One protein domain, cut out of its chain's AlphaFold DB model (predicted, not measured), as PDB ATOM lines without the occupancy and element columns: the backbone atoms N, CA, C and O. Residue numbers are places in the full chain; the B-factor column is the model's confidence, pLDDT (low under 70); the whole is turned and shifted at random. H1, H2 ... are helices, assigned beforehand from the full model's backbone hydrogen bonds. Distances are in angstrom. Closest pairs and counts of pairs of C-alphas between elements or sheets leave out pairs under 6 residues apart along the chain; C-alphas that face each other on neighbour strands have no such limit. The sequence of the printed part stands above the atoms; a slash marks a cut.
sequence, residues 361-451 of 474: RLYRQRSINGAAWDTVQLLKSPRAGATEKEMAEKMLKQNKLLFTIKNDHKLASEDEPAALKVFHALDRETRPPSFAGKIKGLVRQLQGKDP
ATOM      1  N   ARG A 361     134.989 182.453  70.670       72.69
ATOM      2  CA  ARG A 361     135.698 181.154  70.646       72.69
ATOM      3  C   ARG A 361     135.793 180.531  72.042       72.69
ATOM      4  O   ARG A 361     135.495 179.349  72.205       72.69
ATOM      5  N   LEU A 362     136.138 181.327  73.057       73.62
ATOM      6  CA  LEU A 362     136.209 180.881  74.452       73.62
ATOM      7  C   LEU A 362     134.833 180.485  75.009       73.62
ATOM      8  O   LEU A 362     134.739 179.498  75.737       73.62
ATOM      9  N   TYR A 363     133.763 181.205  74.659       75.81
ATOM     10  CA  TYR A 363     132.397 180.829  75.035       75.81
ATOM     11  C   TYR A 363     131.990 179.486  74.409       75.81
ATOM     12  O   TYR A 363     131.593 178.573  75.131       75.81
ATOM     13  N   ARG A 364     132.197 179.325  73.095       80.00
ATOM     14  CA  ARG A 364     131.951 178.075  72.355       80.00
ATOM     15  C   ARG A 364     132.701 176.891  72.979       80.00
ATOM     16  O   ARG A 364     132.104 175.854  73.257       80.00
ATOM     17  N   GLN A 365     133.986 177.066  73.299       81.31
ATOM     18  CA  GLN A 365     134.795 176.030  73.948       81.31
ATOM     19  C   GLN A 365     134.332 175.706  75.382       81.31
ATOM     20  O   GLN A 365     134.397 174.548  75.797       81.31
ATOM     21  N   ARG A 366     133.821 176.690  76.139       74.31
ATOM     22  CA  ARG A 366     133.208 176.453  77.459       74.31
ATOM     23  C   ARG A 366     131.922 175.633  77.350       74.31
ATOM     24  O   ARG A 366     131.790 174.677  78.105       74.31
ATOM     25  N   SER A 367     131.035 175.933  76.396       79.06
ATOM     26  CA  SER A 367     129.829 175.127  76.136       79.06
ATOM     27  C   SER A 367     130.164 173.688  75.729       79.06
ATOM     28  O   SER A 367     129.559 172.752  76.246       79.06
ATOM     29  N   ILE A 368     131.163 173.495  74.858       82.38
ATOM     30  CA  ILE A 368     131.670 172.168  74.458       82.38
ATOM     31  C   ILE A 368     132.150 171.368  75.678       82.38
ATOM     32  O   ILE A 368     131.736 170.224  75.877       82.38
ATOM     33  N   ASN A 369     133.001 171.972  76.513       81.06
ATOM     34  CA  ASN A 369     133.572 171.309  77.684       81.06
ATOM     35  C   ASN A 369     132.524 171.054  78.781       81.06
ATOM     36  O   ASN A 369     132.552 169.997  79.409       81.06
ATOM     37  N   GLY A 370     131.597 171.993  78.996       75.38
ATOM     38  CA  GLY A 370     130.502 171.869  79.957       75.38
ATOM     39  C   GLY A 370     129.546 170.737  79.589       75.38
ATOM     40  O   GLY A 370     129.319 169.843  80.401       75.38
ATOM     41  N   ALA A 371     129.084 170.698  78.335       80.00
ATOM     42  CA  ALA A 371     128.226 169.624  77.842       80.00
ATOM     43  C   ALA A 371     128.902 168.243  77.942       80.00
ATOM     44  O   ALA A 371     128.275 167.261  78.348       80.00
ATOM     45  N   ALA A 372     130.199 168.160  77.625       81.38
ATOM     46  CA  ALA A 372     130.974 166.932  77.773       81.38
ATOM     47  C   ALA A 372     131.099 166.485  79.243       81.38
ATOM     48  O   ALA A 372     130.885 165.310  79.550       81.38
ATOM     49  N   TRP A 373     131.410 167.413  80.154       84.12
ATOM     50  CA  TRP A 373     131.551 167.134  81.584       84.12
ATOM     51  C   TRP A 373     130.231 166.714  82.232       84.12
ATOM     52  O   TRP A 373     130.191 165.690  82.917       84.12
ATOM     53  N   ASP A 374     129.142 167.434  81.964       81.50
ATOM     54  CA  ASP A 374     127.825 167.115  82.520       81.50
ATOM     55  C   ASP A 374     127.297 165.776  81.987       81.50
ATOM     56  O   ASP A 374     126.632 165.045  82.719       81.50
ATOM     57  N   THR A 375     127.685 165.373  80.771       85.00
ATOM     58  CA  THR A 375     127.402 164.025  80.252       85.00
ATOM     59  C   THR A 375     128.171 162.940  81.023       85.00
ATOM     60  O   THR A 375     127.590 161.909  81.371       85.00
ATOM     61  N   VAL A 376     129.447 163.163  81.376       85.50
ATOM     62  CA  VAL A 376     130.195 162.244  82.265       85.50
ATOM     63  C   VAL A 376     129.570 162.202  83.664       85.50
ATOM     64  O   VAL A 376     129.417 161.118  84.233       85.50
ATOM     65  N   GLN A 377     129.178 163.356  84.213       83.50
ATOM     66  CA  GLN A 377     128.528 163.441  85.523       83.50
ATOM     67  C   GLN A 377     127.171 162.734  85.538       83.50
ATOM     68  O   GLN A 377     126.907 161.989  86.476       83.50
ATOM     69  N   LEU A 378     126.338 162.885  84.505       85.19
ATOM     70  CA  LEU A 378     125.039 162.213  84.416       85.19
ATOM     71  C   LEU A 378     125.194 160.685  84.481       85.19
ATOM     72  O   LEU A 378     124.528 160.030  85.280       85.19
ATOM     73  N   LEU A 379     126.126 160.117  83.710       85.25
ATOM     74  CA  LEU A 379     126.381 158.673  83.718       85.25
ATOM     75  C   LEU A 379     126.966 158.189  85.056       85.25
ATOM     76  O   LEU A 379     126.514 157.180  85.607       85.25
ATOM     77  N   LYS A 380     127.961 158.899  85.604       81.62
ATOM     78  CA  LYS A 380     128.756 158.423  86.756       81.62
ATOM     79  C   LYS A 380     128.214 158.854  88.124       81.62
ATOM     80  O   LYS A 380     128.583 158.259  89.134       81.62
ATOM     81  N   SER A 381     127.300 159.822  88.183       78.06
ATOM     82  CA  SER A 381     126.647 160.257  89.424       78.06
ATOM     83  C   SER A 381     125.735 159.163  89.994       78.06
ATOM     84  O   SER A 381     124.873 158.657  89.273       78.06
ATOM     85  N   PRO A 382     125.818 158.826  91.295       71.81
ATOM     86  CA  PRO A 382     124.862 157.927  91.943       71.81
ATOM     87  C   PRO A 382     123.489 158.581  92.196       71.81
ATOM     88  O   PRO A 382     122.603 157.924  92.728       71.81
ATOM     89  N   ARG A 383     123.309 159.869  91.858       73.06
ATOM     90  CA  ARG A 383     122.053 160.621  92.049       73.06
ATOM     91  C   ARG A 383     121.209 160.781  90.780       73.06
ATOM     92  O   ARG A 383     120.065 161.199  90.892       73.06
ATOM     93  N   ALA A 384     121.770 160.509  89.602       78.00
ATOM     94  CA  ALA A 384     121.051 160.604  88.330       78.00
ATOM     95  C   ALA A 384     120.134 159.389  88.120       78.00
ATOM     96  O   ALA A 384     120.511 158.264  88.470       78.00
ATOM     97  N   GLY A 385     118.951 159.608  87.540       82.81
ATOM     98  CA  GLY A 385     117.943 158.567  87.353       82.81
ATOM     99  C   GLY A 385     118.400 157.476  86.382       82.81
ATOM    100  O   GLY A 385     119.043 157.756  85.372       82.81
ATOM    101  N   ALA A 386     118.039 156.217  86.654       82.94
ATOM    102  CA  ALA A 386     118.401 155.090  85.787       82.94
ATOM    103  C   ALA A 386     117.901 155.279  84.341       82.94
ATOM    104  O   ALA A 386     118.632 155.002  83.393       82.94
ATOM    105  N   THR A 387     116.698 155.834  84.174       84.31
ATOM    106  CA  THR A 387     116.107 156.193  82.876       84.31
ATOM    107  C   THR A 387     116.880 157.300  82.156       84.31
ATOM    108  O   THR A 387     117.097 157.211  80.951       84.31
ATOM    109  N   GLU A 388     117.343 158.328  82.872       82.50
ATOM    110  CA  GLU A 388     118.141 159.426  82.307       82.50
ATOM    111  C   GLU A 388     119.492 158.922  81.791       82.50
ATOM    112  O   GLU A 388     119.916 159.290  80.694       82.50
ATOM    113  N   LYS A 389     120.134 158.021  82.547       88.25
ATOM    114  CA  LYS A 389     121.367 157.342  82.130       88.25
ATOM    115  C   LYS A 389     121.145 156.465  80.908       88.25
ATOM    116  O   LYS A 389     121.900 156.572  79.949       88.25
ATOM    117  N   GLU A 390     120.098 155.643  80.908       89.94
ATOM    118  CA  GLU A 390     119.788 154.764  79.780       89.94
ATOM    119  C   GLU A 390     119.493 155.572  78.500       89.94
ATOM    120  O   GLU A 390     119.961 155.216  77.416       89.94
ATOM    121  N   MET A 391     118.784 156.702  78.614       89.44
ATOM    122  CA  MET A 391     118.575 157.637  77.501       89.44
ATOM    123  C   MET A 391     119.885 158.285  77.034       89.44
ATOM    124  O   MET A 391     120.133 158.339  75.828       89.44
ATOM    125  N   ALA A 392     120.746 158.731  77.954       88.44
ATOM    126  CA  ALA A 392     122.054 159.286  77.611       88.44
ATOM    127  C   ALA A 392     122.946 158.253  76.902       88.44
ATOM    128  O   ALA A 392     123.520 158.558  75.859       88.44
ATOM    129  N   GLU A 393     123.003 157.009  77.384       90.44
ATOM    130  CA  GLU A 393     123.726 155.923  76.714       90.44
ATOM    131  C   GLU A 393     123.155 155.595  75.329       90.44
ATOM    132  O   GLU A 393     123.923 155.351  74.397       90.44
ATOM    133  N   LYS A 394     121.824 155.595  75.165       92.12
ATOM    134  CA  LYS A 394     121.168 155.400  73.860       92.12
ATOM    135  C   LYS A 394     121.514 156.525  72.877       92.12
ATOM    136  O   LYS A 394     121.774 156.231  71.714       92.12
ATOM    137  N   MET A 395     121.575 157.782  73.324       90.62
ATOM    138  CA  MET A 395     122.008 158.915  72.488       90.62
ATOM    139  C   MET A 395     123.501 158.847  72.147       90.62
ATOM    140  O   MET A 395     123.868 158.998  70.984       90.62
ATOM    141  N   LEU A 396     124.358 158.510  73.114       91.00
ATOM    142  CA  LEU A 396     125.798 158.354  72.889       91.00
ATOM    143  C   LEU A 396     126.113 157.219  71.903       91.00
ATOM    144  O   LEU A 396     126.970 157.388  71.038       91.00
ATOM    145  N   LYS A 397     125.370 156.103  71.949       91.06
ATOM    146  CA  LYS A 397     125.439 155.019  70.945       91.06
ATOM    147  C   LYS A 397     125.026 155.474  69.533       91.06
ATOM    148  O   LYS A 397     125.416 154.838  68.562       91.06
ATOM    149  N   GLN A 398     124.281 156.575  69.406       90.75
ATOM    150  CA  GLN A 398     123.938 157.227  68.134       90.75
ATOM    151  C   GLN A 398     124.886 158.388  67.764       90.75
ATOM    152  O   GLN A 398     124.577 159.139  66.839       90.75
ATOM    153  N   ASN A 399     126.012 158.557  68.473       88.50
ATOM    154  CA  ASN A 399     126.914 159.711  68.365       88.50
ATOM    155  C   ASN A 399     126.189 161.060  68.552       88.50
ATOM    156  O   ASN A 399     126.375 161.989  67.766       88.50
ATOM    157  N   LYS A 400     125.347 161.155  69.590       91.62
ATOM    158  CA  LYS A 400     124.599 162.364  69.974       91.62
ATOM    159  C   LYS A 400     124.678 162.621  71.476       91.62
ATOM    160  O   LYS A 400     124.884 161.699  72.267       91.62
ATOM    161  N   LEU A 401     124.474 163.872  71.870       87.12
ATOM    162  CA  LEU A 401     124.300 164.268  73.266       87.12
ATOM    163  C   LEU A 401     122.821 164.270  73.663       87.12
ATOM    164  O   LEU A 401     121.919 164.348  72.827       87.12
ATOM    165  N   LEU A 402     122.561 164.204  74.970       89.12
ATOM    166  CA  LEU A 402     121.204 164.317  75.496       89.12
ATOM    167  C   LEU A 402     120.668 165.744  75.270       89.12
ATOM    168  O   LEU A 402     121.354 166.729  75.546       89.12
ATOM    169  N   PHE A 403     119.429 165.855  74.781       87.75
ATOM    170  CA  PHE A 403     118.827 167.127  74.354       87.75
ATOM    171  C   PHE A 403     118.777 168.197  75.458       87.75
ATOM    172  O   PHE A 403     118.950 169.376  75.164       87.75
ATOM    173  N   THR A 404     118.602 167.797  76.723       85.25
ATOM    174  CA  THR A 404     118.687 168.692  77.892       85.25
ATOM    175  C   THR A 404     120.058 169.362  77.972       85.25
ATOM    176  O   THR A 404     120.154 170.568  77.775       85.25
ATOM    177  N   ILE A 405     121.123 168.562  78.095       85.88
ATOM    178  CA  ILE A 405     122.521 169.016  78.162       85.88
ATOM    179  C   ILE A 405     122.871 169.916  76.964       85.88
ATOM    180  O   ILE A 405     123.524 170.950  77.124       85.88
ATOM    181  N   LYS A 406     122.404 169.561  75.759       87.81
ATOM    182  CA  LYS A 406     122.607 170.370  74.548       87.81
ATOM    183  C   LYS A 406     121.964 171.761  74.660       87.81
ATOM    184  O   LYS A 406     122.600 172.750  74.296       87.81
ATOM    185  N   ASN A 407     120.740 171.851  75.183       87.88
ATOM    186  CA  ASN A 407     120.035 173.121  75.379       87.88
ATOM    187  C   ASN A 407     120.632 173.955  76.520       87.88
ATOM    188  O   ASN A 407     120.812 175.163  76.351       87.88
ATOM    189  N   ASP A 408     120.973 173.324  77.645       86.31
ATOM    190  CA  ASP A 408     121.497 173.992  78.845       86.31
ATOM    191  C   ASP A 408     122.818 174.723  78.549       86.31
ATOM    192  O   ASP A 408     122.994 175.889  78.912       86.31
ATOM    193  N   HIS A 409     123.707 174.083  77.778       83.50
ATOM    194  CA  HIS A 409     124.963 174.680  77.300       83.50
ATOM    195  C   HIS A 409     124.821 175.485  75.997       83.50
ATOM    196  O   HIS A 409     125.807 176.058  75.529       83.50
ATOM    197  N   LYS A 410     123.614 175.555  75.415       87.31
ATOM    198  CA  LYS A 410     123.310 176.183  74.109       87.31
ATOM    199  C   LYS A 410     124.220 175.692  72.975       87.31
ATOM    200  O   LYS A 410     124.655 176.472  72.126       87.31
ATOM    201  N   LEU A 411     124.544 174.404  72.989       85.50
ATOM    202  CA  LEU A 411     125.520 173.803  72.092       85.50
ATOM    203  C   LEU A 411     124.938 173.656  70.676       85.50
ATOM    204  O   LEU A 411     123.928 172.979  70.467       85.50
ATOM    205  N   ALA A 412     125.592 174.272  69.691       85.94
ATOM    206  CA  ALA A 412     125.202 174.159  68.291       85.94
ATOM    207  C   ALA A 412     125.386 172.719  67.772       85.94
ATOM    208  O   ALA A 412     126.262 171.984  68.228       85.94
ATOM    209  N   SER A 413     124.589 172.302  66.784       85.62
ATOM    210  CA  SER A 413     124.692 170.947  66.205       85.62
ATOM    211  C   SER A 413     126.044 170.669  65.535       85.62
ATOM    212  O   SER A 413     126.471 169.521  65.488       85.62
ATOM    213  N   GLU A 414     126.740 171.708  65.069       89.06
ATOM    214  CA  GLU A 414     128.115 171.627  64.553       89.06
ATOM    215  C   GLU A 414     129.172 171.345  65.640       89.06
ATOM    216  O   GLU A 414     130.232 170.804  65.338       89.06
ATOM    217  N   ASP A 415     128.881 171.666  66.906       87.88
ATOM    218  CA  ASP A 415     129.785 171.470  68.049       87.88
ATOM    219  C   ASP A 415     129.574 170.137  68.776       87.88
ATOM    220  O   ASP A 415     130.426 169.700  69.554       87.88
ATOM    221  N   GLU A 416     128.463 169.457  68.506       88.19
ATOM    222  CA  GLU A 416     128.126 168.163  69.100       88.19
ATOM    223  C   GLU A 416     129.225 167.097  68.875       88.19
ATOM    224  O   GLU A 416     129.637 166.469  69.855       88.19
ATOM    225  N   PRO A 417     129.842 166.957  67.677       90.81
ATOM    226  CA  PRO A 417     130.982 166.056  67.474       90.81
ATOM    227  C   PRO A 417     132.247 166.459  68.245       90.81
ATOM    228  O   PRO A 417     133.075 165.601  68.558       90.81
ATOM    229  N   ALA A 418     132.436 167.748  68.554       89.12
ATOM    230  CA  ALA A 418     133.568 168.215  69.354       89.12
ATOM    231  C   ALA A 418     133.356 167.886  70.841       89.12
ATOM    232  O   ALA A 418     134.250 167.332  71.484       89.12
ATOM    233  N   ALA A 419     132.153 168.134  71.361       87.12
ATOM    234  CA  ALA A 419     131.779 167.778  72.728       87.12
ATOM    235  C   ALA A 419     131.808 166.256  72.960       87.12
ATOM    236  O   ALA A 419     132.296 165.811  73.995       87.12
ATOM    237  N   LEU A 420     131.408 165.444  71.975       88.44
ATOM    238  CA  LEU A 420     131.533 163.981  72.035       88.44
ATOM    239  C   LEU A 420     132.997 163.508  72.095       88.44
ATOM    240  O   LEU A 420     133.323 162.615  72.878       88.44
ATOM    241  N   LYS A 421     133.914 164.136  71.343       89.50
ATOM    242  CA  LYS A 421     135.360 163.843  71.444       89.50
ATOM    243  C   LYS A 421     135.910 164.161  72.839       89.50
ATOM    244  O   LYS A 421     136.646 163.346  73.395       89.50
ATOM    245  N   VAL A 422     135.524 165.302  73.420       85.88
ATOM    246  CA  VAL A 422     135.911 165.681  74.793       85.88
ATOM    247  C   VAL A 422     135.297 164.722  75.821       85.88
ATOM    248  O   VAL A 422     136.006 164.253  76.708       85.88
ATOM    249  N   PHE A 423     134.027 164.339  75.661       89.25
ATOM    250  CA  PHE A 423     133.358 163.339  76.501       89.25
ATOM    251  C   PHE A 423     134.104 161.996  76.491       89.25
ATOM    252  O   PHE A 423     134.383 161.447  77.554       89.25
ATOM    253  N   HIS A 424     134.489 161.480  75.319       85.69
ATOM    254  CA  HIS A 424     135.225 160.216  75.232       85.69
ATOM    255  C   HIS A 424     136.638 160.291  75.831       85.69
ATOM    256  O   HIS A 424     137.117 159.285  76.356       85.69
ATOM    257  N   ALA A 425     137.304 161.450  75.790       81.19
ATOM    258  CA  ALA A 425     138.571 161.655  76.494       81.19
ATOM    259  C   ALA A 425     138.368 161.635  78.022       81.19
ATOM    260  O   ALA A 425     139.005 160.844  78.719       81.19
ATOM    261  N   LEU A 426     137.407 162.417  78.527       78.69
ATOM    262  CA  LEU A 426     137.066 162.476  79.952       78.69
ATOM    263  C   LEU A 426     136.587 161.121  80.496       78.69
ATOM    264  O   LEU A 426     136.953 160.742  81.609       78.69
ATOM    265  N   ASP A 427     135.800 160.356  79.731       79.00
ATOM    266  CA  ASP A 427     135.385 159.008  80.128       79.00
ATOM    267  C   ASP A 427     136.586 158.060  80.247       79.00
ATOM    268  O   ASP A 427     136.678 157.342  81.240       79.00
ATOM    269  N   ARG A 428     137.540 158.100  79.304       73.62
ATOM    270  CA  ARG A 428     138.780 157.301  79.366       73.62
ATOM    271  C   ARG A 428     139.627 157.644  80.594       73.62
ATOM    272  O   ARG A 428     140.075 156.728  81.277       73.62
ATOM    273  N   GLU A 429     139.797 158.924  80.921       66.56
ATOM    274  CA  GLU A 429     140.526 159.365  82.128       66.56
ATOM    275  C   GLU A 429     139.815 158.980  83.439       66.56
ATOM    276  O   GLU A 429     140.456 158.746  84.469       66.56
ATOM    277  N   THR A 430     138.482 158.888  83.397       63.25
ATOM    278  CA  THR A 430     137.624 158.505  84.529       63.25
ATOM    279  C   THR A 430     137.172 157.037  84.481       63.25
ATOM    280  O   THR A 430     136.224 156.658  85.177       63.25
ATOM    281  N   ARG A 431     137.842 156.184  83.694       60.53
ATOM    282  CA  ARG A 431     137.817 154.718  83.843       60.53
ATOM    283  C   ARG A 431     138.952 154.290  84.787       60.53
ATOM    284  O   ARG A 431     140.019 154.903  84.774       60.53
ATOM    285  N   PRO A 432     138.755 153.267  85.637       57.72
ATOM    286  CA  PRO A 432     139.825 152.756  86.487       57.72
ATOM    287  C   PRO A 432     140.909 152.033  85.655       57.72
ATOM    288  O   PRO A 432     140.559 151.347  84.697       57.72
ATOM    289  N   PRO A 433     142.204 152.126  86.025       51.41
ATOM    290  CA  PRO A 433     142.764 152.972  87.077       51.41
ATOM    291  C   PRO A 433     142.897 154.430  86.606       51.41
ATOM    292  O   PRO A 433     143.708 154.750  85.734       51.41
ATOM    293  N   SER A 434     142.135 155.330  87.237       55.41
ATOM    294  CA  SER A 434     142.215 156.771  86.983       55.41
ATOM    295  C   SER A 434     143.595 157.313  87.365       55.41
ATOM    296  O   SER A 434     144.319 156.684  88.137       55.41
ATOM    297  N   PHE A 435     143.964 158.504  86.889       49.31
ATOM    298  CA  PHE A 435     145.264 159.117  87.208       49.31
ATOM    299  C   PHE A 435     145.538 159.199  88.726       49.31
ATOM    300  O   PHE A 435     146.613 158.826  89.190       49.31
ATOM    301  N   ALA A 436     144.525 159.557  89.525       46.75
ATOM    302  CA  ALA A 436     144.608 159.532  90.989       46.75
ATOM    303  C   ALA A 436     144.768 158.107  91.565       46.75
ATOM    304  O   ALA A 436     145.454 157.923  92.569       46.75
ATOM    305  N   GLY A 437     144.176 157.092  90.926       53.84
ATOM    306  CA  GLY A 437     144.395 155.680  91.254       53.84
ATOM    307  C   GLY A 437     145.819 155.214  90.939       53.84
ATOM    308  O   GLY A 437     146.428 154.549  91.773       53.84
ATOM    309  N   LYS A 438     146.379 155.625  89.792       55.28
ATOM    310  CA  LYS A 438     147.778 155.357  89.411       55.28
ATOM    311  C   LYS A 438     148.755 155.997  90.402       55.28
ATOM    312  O   LYS A 438     149.610 155.294  90.929       55.28
ATOM    313  N   ILE A 439     148.565 157.275  90.748       52.69
ATOM    314  CA  ILE A 439     149.357 157.956  91.791       52.69
ATOM    315  C   ILE A 439     149.215 157.246  93.142       52.69
ATOM    316  O   ILE A 439     150.214 157.000  93.809       52.69
ATOM    317  N   LYS A 440     147.998 156.868  93.554       52.53
ATOM    318  CA  LYS A 440     147.780 156.158  94.826       52.53
ATOM    319  C   LYS A 440     148.452 154.778  94.850       52.53
ATOM    320  O   LYS A 440     148.927 154.377  95.909       52.53
ATOM    321  N   GLY A 441     148.511 154.083  93.712       58.81
ATOM    322  CA  GLY A 441     149.283 152.850  93.532       58.81
ATOM    323  C   GLY A 441     150.787 153.092  93.654       58.81
ATOM    324  O   GLY A 441     151.433 152.456  94.480       58.81
ATOM    325  N   LEU A 442     151.315 154.085  92.931       54.22
ATOM    326  CA  LEU A 442     152.726 154.484  92.984       54.22
ATOM    327  C   LEU A 442     153.158 154.856  94.414       54.22
ATOM    328  O   LEU A 442     154.164 154.370  94.911       54.22
ATOM    329  N   VAL A 443     152.352 155.652  95.125       57.75
ATOM    330  CA  VAL A 443     152.593 156.028  96.530       57.75
ATOM    331  C   VAL A 443     152.525 154.817  97.471       57.75
ATOM    332  O   VAL A 443     153.218 154.800  98.485       57.75
ATOM    333  N   ARG A 444     151.734 153.782  97.157       54.97
ATOM    334  CA  ARG A 444     151.704 152.520  97.920       54.97
ATOM    335  C   ARG A 444     152.949 151.664  97.682       54.97
ATOM    336  O   ARG A 444     153.503 151.148  98.652       54.97
ATOM    337  N   GLN A 445     153.407 151.583  96.432       55.50
ATOM    338  CA  GLN A 445     154.644 150.904  96.035       55.50
ATOM    339  C   GLN A 445     155.874 151.583  96.658       55.50
ATOM    340  O   GLN A 445     156.662 150.921  97.324       55.50
ATOM    341  N   LEU A 446     155.978 152.914  96.558       52.84
ATOM    342  CA  LEU A 446     157.046 153.712  97.179       52.84
ATOM    343  C   LEU A 446     157.024 153.673  98.720       52.84
ATOM    344  O   LEU A 446     158.042 153.929  99.352       52.84
ATOM    345  N   GLN A 447     155.884 153.342  99.338       57.28
ATOM    346  CA  GLN A 447     155.778 153.098 100.784       57.28
ATOM    347  C   GLN A 447     155.974 151.622 101.178       57.28
ATOM    348  O   GLN A 447     155.769 151.298 102.347       57.28
ATOM    349  N   GLY A 448     156.311 150.727 100.240       52.56
ATOM    350  CA  GLY A 448     156.547 149.301 100.507       52.56
ATOM    351  C   GLY A 448     155.334 148.535 101.055       52.56
ATOM    352  O   GLY A 448     155.504 147.518 101.721       52.56
ATOM    353  N   LYS A 449     154.108 149.035 100.840       53.31
ATOM    354  CA  LYS A 449     152.878 148.525 101.492       53.31
ATOM    355  C   LYS A 449     152.120 147.456 100.711       53.31
ATOM    356  O   LYS A 449     151.153 146.911 101.234       53.31
ATOM    357  N   ASP A 450     152.554 147.175  99.491       49.84
ATOM    358  CA  ASP A 450     152.131 146.035  98.687       49.84
ATOM    359  C   ASP A 450     153.404 145.327  98.191       49.84
ATOM    360  O   ASP A 450     154.373 146.023  97.864       49.84
ATOM    361  N   PRO A 451     153.444 143.982  98.118       46.03
ATOM    362  CA  PRO A 451     154.572 143.280  97.515       46.03
ATOM    363  C   PRO A 451     154.715 143.711  96.052       46.03
ATOM    364  O   PRO A 451     153.723 143.813  95.325       46.03
TER     365      PRO A 451
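Overview. This is residues 361 to 451 of the 474 residues of an uncharacterized protein of Paraburkholderia terricola (UniProt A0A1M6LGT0). A small, loose cluster of crossed helices is built on the long helix H1, with H4 crossing it, the short H3 packed on it at residues 371 to 375, and H2 packed on it at residues 375 to 379. From the far end of H4 an arm sticks out, made by residues 434 to 440 and 442 to 448 around H5, and it lengthens the whole. The 91 printed residues hold five named helices, H1 to H5 in that order, and no named strand: all helix. The whole is loose, with a radius of gyration of the C-alphas of 16.4 A, and only just elongated, spanning 51 by 34 by 21 A.

Along the chain. H1, residues 361 to 380, begins with C-alpha 361 at (135.698, 181.154, 70.646) and is 28.7 A long. H2 is residues 386 to 397, H3 residues 403 to 408. H4, residues 416 to 429, is 20.0 A long. H5, residues 435 to 446, ends with C-alpha 446 at (157.046, 153.712, 97.179).

Arrangement. H1 is the hub. Its residues 375 to 379 touch H2, closest at the C-alphas of Leu 379 and Lys 389, 5.4 A, at a steep tilt of 54 degrees. Residues 371 to 375 touch H3, closest at the C-alphas of Ala 371 and Ile 405, 5.7 A. Residues 368 to 376 touch H4, closest at the C-alphas of Ala 372 and Phe 423, 4.5 A, at a steep tilt of 51 degrees. H4 and H5 are close but not clearly touching. In all five helices every O i to N i+4 pair is within hydrogen-bond range.

Size, cuts and confidence. The C-alphas of Ala 412 and Pro 451, the two farthest apart, are 51.7 A apart. The printed part has no cut and no long link. Residues 429 to 451 have pLDDT under 70.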